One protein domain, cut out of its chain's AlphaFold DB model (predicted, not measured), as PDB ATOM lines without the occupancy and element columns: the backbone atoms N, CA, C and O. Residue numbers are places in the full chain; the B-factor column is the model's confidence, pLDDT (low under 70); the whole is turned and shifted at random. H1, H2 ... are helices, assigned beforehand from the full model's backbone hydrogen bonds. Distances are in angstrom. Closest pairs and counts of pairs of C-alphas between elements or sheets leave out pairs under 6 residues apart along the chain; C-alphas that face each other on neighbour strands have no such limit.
ATOM      1  N   LYS A  96      38.571 -12.306 -33.897       82.56
ATOM      2  CA  LYS A  96      38.101 -13.350 -34.824       82.56
ATOM      3  C   LYS A  96      38.739 -13.287 -36.219       82.56
ATOM      4  O   LYS A  96      39.029 -14.306 -36.830       82.56
ATOM      5  N   LYS A  97      38.956 -12.078 -36.746       80.31
ATOM      6  CA  LYS A  97      39.573 -11.901 -38.070       80.31
ATOM      7  C   LYS A  97      41.057 -12.251 -38.019       80.31
ATOM      8  O   LYS A  97      41.563 -12.771 -39.000       80.31
ATOM      9  N   CYS A  98      41.746 -11.961 -36.915       77.00
ATOM     10  CA  CYS A  98      43.133 -12.373 -36.725       77.00
ATOM     11  C   CYS A  98      43.244 -13.904 -36.676       77.00
ATOM     12  O   CYS A  98      44.088 -14.455 -37.376       77.00
ATOM     13  N   GLU A  99      42.361 -14.579 -35.933       82.81
ATOM     14  CA  GLU A  99      42.306 -16.047 -35.855       82.81
ATOM     15  C   GLU A  99      42.075 -16.689 -37.230       82.81
ATOM     16  O   GLU A  99      42.882 -17.505 -37.672       82.81
ATOM     17  N   GLU A 100      41.036 -16.258 -37.954       84.38
ATOM     18  CA  GLU A 100      40.738 -16.748 -39.309       84.38
ATOM     19  C   GLU A 100      41.913 -16.514 -40.275       84.38
ATOM     20  O   GLU A 100      42.177 -17.324 -41.166       84.38
ATOM     21  N   TYR A 101      42.625 -15.393 -40.133       80.44
ATOM     22  CA  TYR A 101      43.764 -15.078 -40.995       80.44
ATOM     23  C   TYR A 101      44.969 -15.973 -40.698       80.44
ATOM     24  O   TYR A 101      45.613 -16.446 -41.632       80.44
ATOM     25  N   LEU A 102      45.251 -16.234 -39.418       79.94
ATOM     26  CA  LEU A 102      46.309 -17.154 -38.998       79.94
ATOM     27  C   LEU A 102      46.020 -18.580 -39.472       79.94
ATOM     28  O   LEU A 102      46.896 -19.203 -40.064       79.94
ATOM     29  N   GLU A 103      44.785 -19.060 -39.312       85.81
ATOM     30  CA  GLU A 103      44.386 -20.397 -39.765       85.81
ATOM     31  C   GLU A 103      44.538 -20.559 -41.287       85.81
ATOM     32  O   GLU A 103      45.054 -21.568 -41.771       85.81
ATOM     33  N   ASN A 104      44.138 -19.546 -42.062       83.19
ATOM     34  CA  ASN A 104      44.307 -19.558 -43.516       83.19
ATOM     35  C   ASN A 104      45.780 -19.517 -43.940       83.19
ATOM     36  O   ASN A 104      46.142 -20.143 -44.935       83.19
ATOM     37  N   ILE A 105      46.630 -18.784 -43.214       78.19
ATOM     38  CA  ILE A 105      48.076 -18.780 -43.464       78.19
ATOM     39  C   ILE A 105      48.646 -20.177 -43.215       78.19
ATOM     40  O   ILE A 105      49.321 -20.690 -44.101       78.19
ATOM     41  N   SER A 106      48.330 -20.808 -42.081       78.69
ATOM     42  CA  SER A 106      48.777 -22.172 -41.774       78.69
ATOM     43  C   SER A 106      48.355 -23.160 -42.860       78.69
ATOM     44  O   SER A 106      49.210 -23.815 -43.440       78.69
ATOM     45  N   LYS A 107      47.076 -23.158 -43.260       85.94
ATOM     46  CA  LYS A 107      46.576 -24.014 -44.354       85.94
ATOM     47  C   LYS A 107      47.302 -23.792 -45.680       85.94
ATOM     48  O   LYS A 107      47.521 -24.736 -46.433       85.94
ATOM     49  N   ASN A 108      47.639 -22.544 -46.004       77.56
ATOM     50  CA  ASN A 108      48.379 -22.237 -47.224       77.56
ATOM     51  C   ASN A 108      49.833 -22.707 -47.145       77.56
ATOM     52  O   ASN A 108      50.354 -23.158 -48.159       77.56
ATOM     53  N   ILE A 109      50.471 -22.592 -45.976       76.94
ATOM     54  CA  ILE A 109      51.819 -23.118 -45.739       76.94
ATOM     55  C   ILE A 109      51.803 -24.634 -45.902       76.94
ATOM     56  O   ILE A 109      52.577 -25.136 -46.708       76.94
ATOM     57  N   ASP A 110      50.880 -25.331 -45.238       84.31
ATOM     58  CA  ASP A 110      50.748 -26.790 -45.335       84.31
ATOM     59  C   ASP A 110      50.570 -27.220 -46.796       84.31
ATOM     60  O   ASP A 110      51.322 -28.045 -47.301       84.31
ATOM     61  N   ARG A 111      49.670 -26.558 -47.536       83.31
ATOM     62  CA  ARG A 111      49.467 -26.830 -48.966       83.31
ATOM     63  C   ARG A 111      50.736 -26.626 -49.801       83.31
ATOM     64  O   ARG A 111      50.963 -27.376 -50.744       83.31
ATOM     65  N   LEU A 112      51.514 -25.579 -49.519       77.06
ATOM     66  CA  LEU A 112      52.760 -25.302 -50.241       77.06
ATOM     67  C   LEU A 112      53.841 -26.338 -49.919       77.06
ATOM     68  O   LEU A 112      54.594 -26.705 -50.814       77.06
ATOM     69  N   VAL A 113      53.908 -26.803 -48.668       81.19
ATOM     70  CA  VAL A 113      54.819 -27.874 -48.246       81.19
ATOM     71  C   VAL A 113      54.426 -29.189 -48.913       81.19
ATOM     72  O   VAL A 113      55.277 -29.802 -49.544       81.19
ATOM     73  N   ASP A 114      53.144 -29.561 -48.894       83.56
ATOM     74  CA  ASP A 114      52.639 -30.762 -49.573       83.56
ATOM     75  C   ASP A 114      52.924 -30.727 -51.086       83.56
ATOM     76  O   ASP A 114      53.277 -31.733 -51.705       83.56
ATOM     77  N   GLU A 115      52.756 -29.559 -51.716       78.38
ATOM     78  CA  GLU A 115      53.052 -29.374 -53.137       78.38
ATOM     79  C   GLU A 115      54.555 -29.481 -53.425       78.38
ATOM     80  O   GLU A 115      54.927 -30.103 -54.421       78.38
ATOM     81  N   ALA A 116      55.403 -28.936 -52.547       75.44
ATOM     82  CA  ALA A 116      56.855 -29.064 -52.634       75.44
ATOM     83  C   ALA A 116      57.304 -30.523 -52.466       75.44
ATOM     84  O   ALA A 116      58.019 -31.024 -53.324       75.44
ATOM     85  N   GLU A 117      56.806 -31.238 -51.453       80.06
ATOM     86  CA  GLU A 117      57.106 -32.663 -51.250       80.06
ATOM     87  C   GLU A 117      56.676 -33.510 -52.453       80.06
ATOM     88  O   GLU A 117      57.397 -34.412 -52.886       80.06
ATOM     89  N   ARG A 118      55.514 -33.206 -53.047       79.25
ATOM     90  CA  ARG A 118      55.046 -33.894 -54.255       79.25
ATOM     91  C   ARG A 118      55.947 -33.625 -55.462       79.25
ATOM     92  O   ARG A 118      56.127 -34.521 -56.285       79.25
ATOM     93  N   LEU A 119      56.448 -32.401 -55.611       78.69
ATOM     94  CA  LEU A 119      57.382 -32.043 -56.680       78.69
ATOM     95  C   LEU A 119      58.745 -32.706 -56.458       78.69
ATOM     96  O   LEU A 119      59.263 -33.306 -57.394       78.69
ATOM     97  N   ASP A 120      59.258 -32.706 -55.228       76.62
ATOM     98  CA  ASP A 120      60.514 -33.369 -54.867       76.62
ATOM     99  C   ASP A 120      60.459 -34.878 -55.173       76.62
ATOM    100  O   ASP A 120      61.378 -35.419 -55.788       76.62
ATOM    101  N   GLN A 121      59.341 -35.551 -54.865       76.38
ATOM    102  CA  GLN A 121      59.117 -36.960 -55.232       76.38
ATOM    103  C   GLN A 121      59.065 -37.198 -56.751       76.38
ATOM    104  O   GLN A 121      59.416 -38.274 -57.226       76.38
ATOM    105  N   GLN A 122      58.607 -36.222 -57.542       75.50
ATOM    106  CA  GLN A 122      58.582 -36.323 -59.009       75.50
ATOM    107  C   GLN A 122      59.945 -36.027 -59.647       75.50
ATOM    108  O   GLN A 122      60.185 -36.410 -60.794       75.50
ATOM    109  N   GLU A 123      60.823 -35.328 -58.931       71.56
ATOM    110  CA  GLU A 123      62.148 -34.921 -59.400       71.56
ATOM    111  C   GLU A 123      63.286 -35.782 -58.838       71.56
ATOM    112  O   GLU A 123      64.436 -35.566 -59.211       71.56
ATOM    113  N   GLU A 124      62.971 -36.806 -58.036       62.09
ATOM    114  CA  GLU A 124      63.922 -37.722 -57.384       62.09
ATOM    115  C   GLU A 124      64.900 -38.411 -58.366       62.09
ATOM    116  O   GLU A 124      66.028 -38.736 -57.999       62.09
ATOM    117  N   GLU A 140      59.225 -15.039 -40.988       55.12
ATOM    118  CA  GLU A 140      58.649 -14.909 -39.637       55.12
ATOM    119  C   GLU A 140      58.068 -13.518 -39.319       55.12
ATOM    120  O   GLU A 140      57.381 -13.339 -38.311       55.12
ATOM    121  N   LYS A 141      58.268 -12.515 -40.184       59.62
ATOM    122  CA  LYS A 141      57.815 -11.137 -39.907       59.62
ATOM    123  C   LYS A 141      56.295 -10.976 -39.928       59.62
ATOM    124  O   LYS A 141      55.754 -10.162 -39.179       59.62
ATOM    125  N   LEU A 142      55.589 -11.731 -40.770       59.19
ATOM    126  CA  LEU A 142      54.137 -11.590 -40.928       59.19
ATOM    127  C   LEU A 142      53.339 -12.188 -39.750       59.19
ATOM    128  O   LEU A 142      52.470 -11.484 -39.229       59.19
ATOM    129  N   PRO A 143      53.638 -13.421 -39.280       62.31
ATOM    130  CA  PRO A 143      53.000 -13.986 -38.089       62.31
ATOM    131  C   PRO A 143      53.257 -13.138 -36.840       62.31
ATOM    132  O   PRO A 143      52.319 -12.847 -36.099       62.31
ATOM    133  N   ALA A 144      54.498 -12.667 -36.662       68.62
ATOM    134  CA  ALA A 144      54.882 -11.811 -35.543       68.62
ATOM    135  C   ALA A 144      54.088 -10.494 -35.524       68.62
ATOM    136  O   ALA A 144      53.535 -10.112 -34.498       68.62
ATOM    137  N   THR A 145      53.920  -9.847 -36.684       65.31
ATOM    138  CA  THR A 145      53.152  -8.592 -36.784       65.31
ATOM    139  C   THR A 145      51.670  -8.788 -36.427       65.31
ATOM    140  O   THR A 145      51.055  -7.920 -35.810       65.31
ATOM    141  N   ILE A 146      51.066  -9.924 -36.796       67.25
ATOM    142  CA  ILE A 146      49.660 -10.226 -36.471       67.25
ATOM    143  C   ILE A 146      49.498 -10.526 -34.977       67.25
ATOM    144  O   ILE A 146      48.528 -10.072 -34.364       67.25
ATOM    145  N   GLN A 147      50.455 -11.241 -34.382       72.94
ATOM    146  CA  GLN A 147      50.490 -11.480 -32.939       72.94
ATOM    147  C   GLN A 147      50.629 -10.168 -32.155       72.94
ATOM    148  O   GLN A 147      49.910  -9.972 -31.174       72.94
ATOM    149  N   ASP A 148      51.449  -9.228 -32.627       76.00
ATOM    150  CA  ASP A 148      51.575  -7.900 -32.018       76.00
ATOM    151  C   ASP A 148      50.273  -7.085 -32.105       76.00
ATOM    152  O   ASP A 148      49.874  -6.432 -31.135       76.00
ATOM    153  N   ILE A 149      49.555  -7.151 -33.233       69.50
ATOM    154  CA  ILE A 149      48.242  -6.500 -33.381       69.50
ATOM    155  C   ILE A 149      47.218  -7.122 -32.423       69.50
ATOM    156  O   ILE A 149      46.462  -6.387 -31.787       69.50
ATOM    157  N   ALA A 150      47.201  -8.451 -32.288       67.44
ATOM    158  CA  ALA A 150      46.312  -9.152 -31.360       67.44
ATOM    159  C   ALA A 150      46.603  -8.771 -29.899       67.44
ATOM    160  O   ALA A 150      45.680  -8.452 -29.147       67.44
ATOM    161  N   LYS A 151      47.885  -8.700 -29.525       74.94
ATOM    162  CA  LYS A 151      48.322  -8.247 -28.201       74.94
ATOM    163  C   LYS A 151      47.900  -6.802 -27.927       74.94
ATOM    164  O   LYS A 151      47.321  -6.517 -26.883       74.94
ATOM    165  N   THR A 152      48.090  -5.911 -28.900       69.81
ATOM    166  CA  THR A 152      47.651  -4.509 -28.814       69.81
ATOM    167  C   THR A 152      46.134  -4.406 -28.617       69.81
ATOM    168  O   THR A 152      45.665  -3.568 -27.843       69.81
ATOM    169  N   LEU A 153      45.353  -5.270 -29.275       66.75
ATOM    170  CA  LEU A 153      43.893  -5.335 -29.140       66.75
ATOM    171  C   LEU A 153      43.464  -5.732 -27.718       66.75
ATOM    172  O   LEU A 153      42.561  -5.114 -27.153       66.75
ATOM    173  N   GLN A 154      44.154  -6.712 -27.126       68.31
ATOM    174  CA  GLN A 154      43.913  -7.159 -25.751       68.31
ATOM    175  C   GLN A 154      44.306  -6.092 -24.718       68.31
ATOM    176  O   GLN A 154      43.548  -5.838 -23.780       68.31
ATOM    177  N   GLU A 155      45.442  -5.417 -24.909       72.38
ATOM    178  CA  GLU A 155      45.924  -4.361 -24.007       72.38
ATOM    179  C   GLU A 155      45.022  -3.119 -24.023       72.38
ATOM    180  O   GLU A 155      44.717  -2.553 -22.971       72.38
ATOM    181  N   THR A 156      44.538  -2.712 -25.200       62.81
ATOM    182  CA  THR A 156      43.657  -1.536 -25.331       62.81
ATOM    183  C   THR A 156      42.182  -1.827 -25.047       62.81
ATOM    184  O   THR A 156      41.394  -0.883 -24.987       62.81
ATOM    185  N   LYS A 157      41.787  -3.098 -24.864       66.94
ATOM    186  CA  LYS A 157      40.387  -3.546 -24.685       66.94
ATOM    187  C   LYS A 157      39.420  -2.998 -25.751       66.94
ATOM    188  O   LYS A 157      38.216  -2.895 -25.512       66.94
ATOM    189  N   LYS A 158      39.931  -2.624 -26.928       66.31
ATOM    190  CA  LYS A 158      39.129  -2.110 -28.044       66.31
ATOM    191  C   LYS A 158      38.551  -3.287 -28.830       66.31
ATOM    192  O   LYS A 158      39.244  -4.256 -29.114       66.31
ATOM    193  N   SER A 159      37.286  -3.183 -29.240       67.88
ATOM    194  CA  SER A 159      36.596  -4.236 -30.007       67.88
ATOM    195  C   SER A 159      37.135  -4.413 -31.435       67.88
ATOM    196  O   SER A 159      36.986  -5.478 -32.037       67.88
TER     197      SER A 159
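AT A GLANCE: This is residues 96 to 124 and 140 to 159 of the 214 residues of the protein "Transposase" of Candidatus Jettenia caeni (UniProt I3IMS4). One long helix, H1, and a shorter one, H2, run nearly parallel in line but opposite ways, and they meet only by the first turns of H1, with residues 107 to 124 sticking out beyond the meeting place as a long arm. The printed part has 49 residues, with two named helices in the order H1, H2 and no named strand; the class is all helix. The whole is extended, with a radius of gyration of the C-alphas of 15.9 A, and a rod of 52 by 18 by 7 A.

IN THESE COORDINATES: H1, residues 96 to 123, is 40.6 A long and begins at C-alpha 96 (38.101, -13.350, -34.824). H2, residues 141 to 156, is 22.5 A long and ends at C-alpha 156 (43.657, -1.536, -25.331).

HOW THE PARTS SIT: H1 and H2 only just touch, with 3 pairs of C-alphas within 8 A. The closest C-alphas, those of Cys 98 and Ile 146, are 6.9 A apart. H1 touches with residues 98 to 102 alone, H2 with residues 143 to 150 alone. Their tilt is shallow, 14 degrees, opposite ways. In H1 and H2 every O i to N i+4 pair is within hydrogen-bond range.

THE WHOLE: The C-alphas farthest apart, those of Glu 124 and Lys 157, are 52.8 A apart. Residues 125 to 139 are not printed; C-alphas 124 and 140 are 29.4 A apart across this cut. Mean pLDDT of the printed part is 74.2, with 17 residues under 70, among them residues 140 to 146.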